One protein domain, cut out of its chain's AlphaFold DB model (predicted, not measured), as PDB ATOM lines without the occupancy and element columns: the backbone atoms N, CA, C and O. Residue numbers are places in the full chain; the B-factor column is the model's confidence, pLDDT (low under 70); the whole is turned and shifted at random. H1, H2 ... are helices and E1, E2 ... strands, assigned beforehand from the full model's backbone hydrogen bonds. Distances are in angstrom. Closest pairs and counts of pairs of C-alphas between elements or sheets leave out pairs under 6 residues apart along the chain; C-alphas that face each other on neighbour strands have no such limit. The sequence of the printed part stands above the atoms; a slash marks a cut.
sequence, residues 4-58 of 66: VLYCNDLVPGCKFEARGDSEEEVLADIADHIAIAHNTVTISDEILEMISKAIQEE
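AT A GLANCE: This is residues 4 to 58 of the 66 residues of the protein "DUF1059 domain-containing protein" of Candidatus Acidoferrum panamensis (UniProt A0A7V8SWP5). A small hairpin of two short strands, E1 and E2, sits beside two helices: the longer one, H1, packs on the hairpin with its residues 23 to 33, mostly on E2, and the shorter one, H2, comes near E1 at its last residue. The printed part loops between E1 and E2, turns tightly into H1, and after a further loop folds back through H2, and its last residue, Glu 58, lies near its first, Val 4, their C-alphas 5.8 A apart. The printed part has 55 residues, with two named strands and two named helices in the order E1, E2, H1, H2; the sheet has the order E1 - E2 and is antiparallel, and the class is mixed, helices and strands. The whole is compact, with a radius of gyration of the C-alphas of 10.1 A and spans of 27 by 22 by 15 A.

HOW THE PARTS SIT: Strand E1, residues 4 to 6, and strand E2, residues 17 to 20, form a hairpin of antiparallel neighbours, their directions 166 degrees apart. C-alphas 5 and 18 face each other at 5.3 A; N 5 and O 18 are within hydrogen-bond range at 2.9 A, as are N 18 and O 5 at 2.9 A. The closest C-alphas of E2 and helix H1, residues 23 to 37, are those of Gly 20 and Val 26, 5.2 A apart. Those of E1 and H1 are Val 4 and Val 26, 6.8 A apart. Helix H2, residues 45 to 54, and H1 only just touch, with 3 pairs of C-alphas within 8 A, made by residues 23 to 27 of H1 alone; the closest are those of Leu 27 and Ile 51, 7.1 A apart. H1 and H2 stand at a steep tilt of 59 degrees and run opposite ways. The closest C-alphas of E1 and H2 are those of Leu 5 and Ala 54, 6.0 A apart, while E2 and H2 are apart. In H1 and H2 every O i to N i+4 pair is within hydrogen-bond range.

IN THESE COORDINATES: E1 begins at C-alpha 4 (52.319, 27.048, 22.424) and is 6.7 A long from first to last C-alpha. E2 is 10.2 A long. H1, the longest helix with 15 residues, is 20.5 A long and ends at C-alpha 37 (49.224, 35.870, 38.363). H2 is 13.9 A long and ends at C-alpha 54 (44.004, 28.842, 22.514).

THE WHOLE: The two C-alphas farthest apart, those of Val 41 and Glu 58, are 28.7 A from each other, while those of Val 4 and Glu 58, the first and last printed, are 5.8 A apart. The printed part has no cut. The link from E2 to H1 is tight, those from E1 to E2 and from H1 to H2 are short, and no link is long. The mean pLDDT of the printed part is 83.4, and residues 40 to 42, between H1 and H2, are under 70.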
ATOM      1  N   VAL A   4      52.126  25.730  21.825       89.69
ATOM      2  CA  VAL A   4      52.319  27.048  22.424       89.69
ATOM      3  C   VAL A   4      50.970  27.678  22.715       89.69
ATOM      4  O   VAL A   4      50.052  27.612  21.900       89.69
ATOM      5  N   LEU A   5      50.860  28.316  23.871       89.38
ATOM      6  CA  LEU A   5      49.734  29.171  24.208       89.38
ATOM      7  C   LEU A   5      50.258  30.490  24.757       89.38
ATOM      8  O   LEU A   5      51.131  30.525  25.629       89.38
ATOM      9  N   TYR A   6      49.691  31.583  24.260       89.38
ATOM     10  CA  TYR A   6      49.999  32.928  24.717       89.38
ATOM     11  C   TYR A   6      48.893  33.379  25.661       89.38
ATOM     12  O   TYR A   6      47.747  33.561  25.253       89.38
ATOM     13  N   CYS A   7      49.228  33.601  26.930       88.06
ATOM     14  CA  CYS A   7      48.254  34.078  27.905       88.06
ATOM     15  C   CYS A   7      47.646  35.422  27.474       88.06
ATOM     16  O   CYS A   7      46.488  35.681  27.773       88.06
ATOM     17  N   ASN A   8      48.370  36.230  26.689       87.50
ATOM     18  CA  ASN A   8      47.865  37.482  26.120       87.50
ATOM     19  C   ASN A   8      46.588  37.328  25.272       87.50
ATOM     20  O   ASN A   8      45.799  38.267  25.206       87.50
ATOM     21  N   ASP A   9      46.399  36.182  24.608       84.50
ATOM     22  CA  ASP A   9      45.197  35.911  23.805       84.50
ATOM     23  C   ASP A   9      43.954  35.700  24.687       84.50
ATOM     24  O   ASP A   9      42.827  35.896  24.237       84.50
ATOM     25  N   LEU A  10      44.157  35.331  25.955       82.00
ATOM     26  CA  LEU A  10      43.102  35.126  26.949       82.00
ATOM     27  C   LEU A  10      42.952  36.340  27.875       82.00
ATOM     28  O   LEU A  10      41.844  36.799  28.140       82.00
ATOM     29  N   VAL A  11      44.075  36.865  28.368       81.88
ATOM     30  CA  VAL A  11      44.155  37.968  29.323       81.88
ATOM     31  C   VAL A  11      44.951  39.116  28.697       81.88
ATOM     32  O   VAL A  11      46.187  39.087  28.689       81.88
ATOM     33  N   PRO A  12      44.272  40.160  28.189       81.44
ATOM     34  CA  PRO A  12      44.942  41.264  27.519       81.44
ATOM     35  C   PRO A  12      45.902  41.977  28.477       81.44
ATOM     36  O   PRO A  12      45.501  42.482  29.527       81.44
ATOM     37  N   GLY A  13      47.179  42.033  28.096       83.81
ATOM     38  CA  GLY A  13      48.246  42.641  28.895       83.81
ATOM     39  C   GLY A  13      49.130  41.640  29.641       83.81
ATOM     40  O   GLY A  13      50.166  42.048  30.175       83.81
ATOM     41  N   CYS A  14      48.790  40.347  29.641       87.69
ATOM     42  CA  CYS A  14      49.673  39.305  30.150       87.69
ATOM     43  C   CYS A  14      50.699  38.892  29.086       87.69
ATOM     44  O   CYS A  14      50.334  38.561  27.967       87.69
ATOM     45  N   LYS A  15      51.995  38.885  29.420       87.50
ATOM     46  CA  LYS A  15      53.077  38.488  28.492       87.50
ATOM     47  C   LYS A  15      53.551  37.047  28.688       87.50
ATOM     48  O   LYS A  15      54.632  36.698  28.229       87.50
ATOM     49  N   PHE A  16      52.797  36.245  29.432       88.94
ATOM     50  CA  PHE A  16      53.164  34.862  29.697       88.94
ATOM     51  C   PHE A  16      52.904  33.981  28.473       88.94
ATOM     52  O   PHE A  16      51.885  34.125  27.794       88.94
ATOM     53  N   GLU A  17      53.827  33.066  28.208       89.75
ATOM     54  CA  GLU A  17      53.787  32.132  27.089       89.75
ATOM     55  C   GLU A  17      54.129  30.746  27.628       89.75
ATOM     56  O   GLU A  17      55.243  30.541  28.111       89.75
ATOM     57  N   ALA A  18      53.201  29.798  27.535       89.38
ATOM     58  CA  ALA A  18      53.482  28.410  27.881       89.38
ATOM     59  C   ALA A  18      53.810  27.626  26.614       89.38
ATOM     60  O   ALA A  18      53.140  27.765  25.585       89.38
ATOM     61  N   ARG A  19      54.855  26.804  26.689       89.19
ATOM     62  CA  ARG A  19      55.331  25.970  25.586       89.19
ATOM     63  C   ARG A  19      55.636  24.582  26.115       89.19
ATOM     64  O   ARG A  19      56.317  24.460  27.125       89.19
ATOM     65  N   GLY A  20      55.172  23.563  25.409       87.06
ATOM     66  CA  GLY A  20      55.341  22.169  25.805       87.06
ATOM     67  C   GLY A  20      55.275  21.249  24.600       87.06
ATOM     68  O   GLY A  20      54.904  21.668  23.501       87.06
ATOM     69  N   ASP A  21      55.643  19.990  24.782       84.75
ATOM     70  CA  ASP A  21      55.556  18.994  23.708       84.75
ATOM     71  C   ASP A  21      54.141  18.401  23.580       84.75
ATOM     72  O   ASP A  21      53.789  17.846  22.530       84.75
ATOM     73  N   SER A  22      53.321  18.598  24.618       85.56
ATOM     74  CA  SER A  22      51.936  18.142  24.739       85.56
ATOM     75  C   SER A  22      51.009  19.264  25.211       85.56
ATOM     76  O   SER A  22      51.417  20.164  25.945       85.56
ATOM     77  N   GLU A  23      49.731  19.185  24.833       84.44
ATOM     78  CA  GLU A  23      48.697  20.127  25.296       84.44
ATOM     79  C   GLU A  23      48.549  20.112  26.820       84.44
ATOM     80  O   GLU A  23      48.364  21.162  27.422       84.44
ATOM     81  N   GLU A  24      48.698  18.947  27.447       85.50
ATOM     82  CA  GLU A  24      48.589  18.766  28.898       85.50
ATOM     83  C   GLU A  24      49.643  19.572  29.671       85.50
ATOM     84  O   GLU A  24      49.318  20.192  30.681       85.50
ATOM     85  N   GLU A  25      50.888  19.607  29.180       87.12
ATOM     86  CA  GLU A  25      51.973  20.382  29.798       87.12
ATOM     87  C   GLU A  25      51.709  21.884  29.686       87.12
ATOM     88  O   GLU A  25      51.789  22.610  30.674       87.12
ATOM     89  N   VAL A  26      51.326  22.340  28.489       88.81
ATOM     90  CA  VAL A  26      50.991  23.748  28.233       88.81
ATOM     91  C   VAL A  26      49.803  24.185  29.089       88.81
ATOM     92  O   VAL A  26      49.812  25.280  29.651       88.81
ATOM     93  N   LEU A  27      48.786  23.330  29.201       85.88
ATOM     94  CA  LEU A  27      47.584  23.596  29.981       85.88
ATOM     95  C   LEU A  27      47.892  23.676  31.480       85.88
ATOM     96  O   LEU A  27      47.386  24.580  32.141       85.88
ATOM     97  N   ALA A  28      48.725  22.776  32.008       87.06
ATOM     98  CA  ALA A  28      49.131  22.792  33.412       87.06
ATOM     99  C   ALA A  28      49.889  24.082  33.774       87.06
ATOM    100  O   ALA A  28      49.535  24.735  34.756       87.06
ATOM    101  N   ASP A  29      50.856  24.490  32.946       89.12
ATOM    102  CA  ASP A  29      51.649  25.710  33.158       89.12
ATOM    103  C   ASP A  29      50.778  26.973  33.157       89.12
ATOM    104  O   ASP A  29      50.935  27.869  33.990       89.12
ATOM    105  N   ILE A  30      49.822  27.052  32.232       87.12
ATOM    106  CA  ILE A  30      48.895  28.184  32.158       87.12
ATOM    107  C   ILE A  30      47.863  28.177  33.267       87.12
ATOM    108  O   ILE A  30      47.525  29.250  33.761       87.12
ATOM    109  N   ALA A  31      47.358  27.013  33.661       84.56
ATOM    110  CA  ALA A  31      46.415  26.919  34.764       84.56
ATOM    111  C   ALA A  31      47.056  27.425  36.064       84.56
ATOM    112  O   ALA A  31      46.447  28.232  36.769       84.56
ATOM    113  N   ASP A  32      48.303  27.027  36.335       87.12
ATOM    114  CA  ASP A  32      49.073  27.504  37.487       87.12
ATOM    115  C   ASP A  32      49.359  29.011  37.385       87.12
ATOM    116  O   ASP A  32      49.083  29.777  38.314       87.12
ATOM    117  N   HIS A  33      49.787  29.477  36.206       88.19
ATOM    118  CA  HIS A  33      50.012  30.897  35.961       88.19
ATOM    119  C   HIS A  33      48.751  31.739  36.187       88.19
ATOM    120  O   HIS A  33      48.812  32.769  36.853       88.19
ATOM    121  N   ILE A  34      47.600  31.317  35.665       83.81
ATOM    122  CA  ILE A  34      46.329  32.029  35.825       83.81
ATOM    123  C   ILE A  34      45.910  32.050  37.300       83.81
ATOM    124  O   ILE A  34      45.472  33.090  37.800       83.81
ATOM    125  N   ALA A  35      46.087  30.943  38.024       83.44
ATOM    126  CA  ALA A  35      45.774  30.878  39.446       83.44
ATOM    127  C   ALA A  35      46.614  31.868  40.273       83.44
ATOM    128  O   ALA A  35      46.077  32.538  41.156       83.44
ATOM    129  N   ILE A  36      47.907  32.009  39.958       84.81
ATOM    130  CA  ILE A  36      48.852  32.842  40.717       84.81
ATOM    131  C   ILE A  36      48.852  34.302  40.241       84.81
ATOM    132  O   ILE A  36      48.725  35.222  41.047       84.81
ATOM    133  N   ALA A  37      49.014  34.540  38.939       84.88
ATOM    134  CA  ALA A  37      49.224  35.870  38.363       84.88
ATOM    135  C   ALA A  37      47.926  36.668  38.201       84.88
ATOM    136  O   ALA A  37      47.943  37.898  38.285       84.88
ATOM    137  N   HIS A  38      46.802  35.983  37.987       80.31
ATOM    138  CA  HIS A  38      45.488  36.615  37.839       80.31
ATOM    139  C   HIS A  38      44.595  36.419  39.069       80.31
ATOM    140  O   HIS A  38      43.475  36.925  39.099       80.31
ATOM    141  N   ASN A  39      45.113  35.748  40.109       76.81
ATOM    142  CA  ASN A  39      44.431  35.478  41.376       76.81
ATOM    143  C   ASN A  39      43.037  34.841  41.180       76.81
ATOM    144  O   ASN A  39      42.131  34.983  42.005       76.81
ATOM    145  N   THR A  40      42.866  34.160  40.047       67.94
ATOM    146  CA  THR A  40      41.657  33.457  39.627       67.94
ATOM    147  C   THR A  40      41.697  32.057  40.210       67.94
ATOM    148  O   THR A  40      42.252  31.133  39.631       67.94
ATOM    149  N   VAL A  41      41.112  31.913  41.397       62.28
ATOM    150  CA  VAL A  41      41.045  30.640  42.139       62.28
ATOM    151  C   VAL A  41      40.096  29.634  41.474       62.28
ATOM    152  O   VAL A  41      40.216  28.431  41.683       62.28
ATOM    153  N   THR A  42      39.158  30.110  40.655       66.38
ATOM    154  CA  THR A  42      38.173  29.279  39.960       66.38
ATOM    155  C   THR A  42      38.340  29.406  38.454       66.38
ATOM    156  O   THR A  42      37.876  30.375  37.856       66.38
ATOM    157  N   ILE A  43      38.990  28.415  37.847       72.81
ATOM    158  CA  ILE A  43      38.957  28.219  36.398       72.81
ATOM    159  C   ILE A  43      37.632  27.518  36.079       72.81
ATOM    160  O   ILE A  43      37.450  26.347  36.406       72.81
ATOM    161  N   SER A  44      36.677  28.254  35.513       78.56
ATOM    162  CA  SER A  44      35.409  27.691  35.038       78.56
ATOM    163  C   SER A  44      35.622  26.850  33.776       78.56
ATOM    164  O   SER A  44      36.581  27.082  33.038       78.56
ATOM    165  N   ASP A  45      34.706  25.924  33.478       81.19
ATOM    166  CA  ASP A  45      34.768  25.098  32.262       81.19
ATOM    167  C   ASP A  45      34.868  25.936  30.974       81.19
ATOM    168  O   ASP A  45      35.587  25.555  30.054       81.19
ATOM    169  N   GLU A  46      34.247  27.124  30.929       81.69
ATOM    170  CA  GLU A  46      34.389  28.038  29.783       81.69
ATOM    171  C   GLU A  46      35.847  28.480  29.581       81.69
ATOM    172  O   GLU A  46      36.330  28.540  28.452       81.69
ATOM    173  N   ILE A  47      36.569  28.749  30.676       79.44
ATOM    174  CA  ILE A  47      37.962  29.194  30.639       79.44
ATOM    175  C   ILE A  47      38.849  28.018  30.234       79.44
ATOM    176  O   ILE A  47      39.754  28.202  29.426       79.44
ATOM    177  N   LEU A  48      38.562  26.803  30.715       80.69
ATOM    178  CA  LEU A  48      39.258  25.592  30.267       80.69
ATOM    179  C   LEU A  48      39.067  25.343  28.768       80.69
ATOM    180  O   LEU A  48      40.041  25.057  28.073       80.69
ATOM    181  N   GLU A  49      37.849  25.496  28.246       84.00
ATOM    182  CA  GLU A  49      37.593  25.386  26.808       84.00
ATOM    183  C   GLU A  49      38.308  26.479  26.009       84.00
ATOM    184  O   GLU A  49      38.847  26.201  24.936       84.00
ATOM    185  N   MET A  50      38.325  27.719  26.509       82.25
ATOM    186  CA  MET A  50      39.051  28.819  25.872       82.25
ATOM    187  C   MET A  50      40.557  28.564  25.859       82.25
ATOM    188  O   MET A  50      41.179  28.753  24.819       82.25
ATOM    189  N   ILE A  51      41.133  28.091  26.970       82.12
ATOM    190  CA  ILE A  51      42.546  27.707  27.062       82.12
ATOM    191  C   ILE A  51      42.831  26.590  26.063       82.12
ATOM    192  O   ILE A  51      43.711  26.748  25.229       82.12
ATOM    193  N   SER A  52      42.060  25.501  26.078       82.12
ATOM    194  CA  SER A  52      42.261  24.372  25.162       82.12
ATOM    195  C   SER A  52      42.172  24.794  23.688       82.12
ATOM    196  O   SER A  52      42.990  24.362  22.883       82.12
ATOM    197  N   LYS A  53      41.260  25.713  23.336       84.31
ATOM    198  CA  LYS A  53      41.173  26.297  21.982       84.31
ATOM    199  C   LYS A  53      42.308  27.271  21.660       84.31
ATOM    200  O   LYS A  53      42.633  27.441  20.488       84.31
ATOM    201  N   ALA A  54      42.881  27.924  22.666       85.94
ATOM    202  CA  ALA A  54      44.004  28.842  22.514       85.94
ATOM    203  C   ALA A  54      45.355  28.116  22.413       85.94
ATOM    204  O   ALA A  54      46.327  28.734  21.973       85.94
ATOM    205  N   ILE A  55      45.440  26.828  22.784       86.50
ATOM    206  CA  ILE A  55      46.656  26.046  22.562       86.50
ATOM    207  C   ILE A  55      46.814  25.842  21.060       86.50
ATOM    208  O   ILE A  55      46.066  25.109  20.413       86.50
ATOM    209  N   GLN A  56      47.829  26.486  20.502       82.75
ATOM    210  CA  GLN A  56      48.176  26.358  19.103       82.75
ATOM    211  C   GLN A  56      49.310  25.357  18.949       82.75
ATOM    212  O   GLN A  56      50.243  25.284  19.749       82.75
ATOM    213  N   GLU A  57      49.248  24.574  17.880       79.44
ATOM    214  CA  GLU A  57      50.407  23.807  17.456       79.44
ATOM    215  C   GLU A  57      51.434  24.787  16.891       79.44
ATOM    216  O   GLU A  57      51.156  25.499  15.925       79.44
ATOM    217  N   GLU A  58      52.619  24.849  17.506       70.44
ATOM    218  CA  GLU A  58      53.775  25.553  16.961       70.44
ATOM    219  C   GLU A  58      54.222  24.782  15.715       70.44
ATOM    220  O   GLU A  58      55.187  24.010  15.707       70.44
TER     221      GLU A  58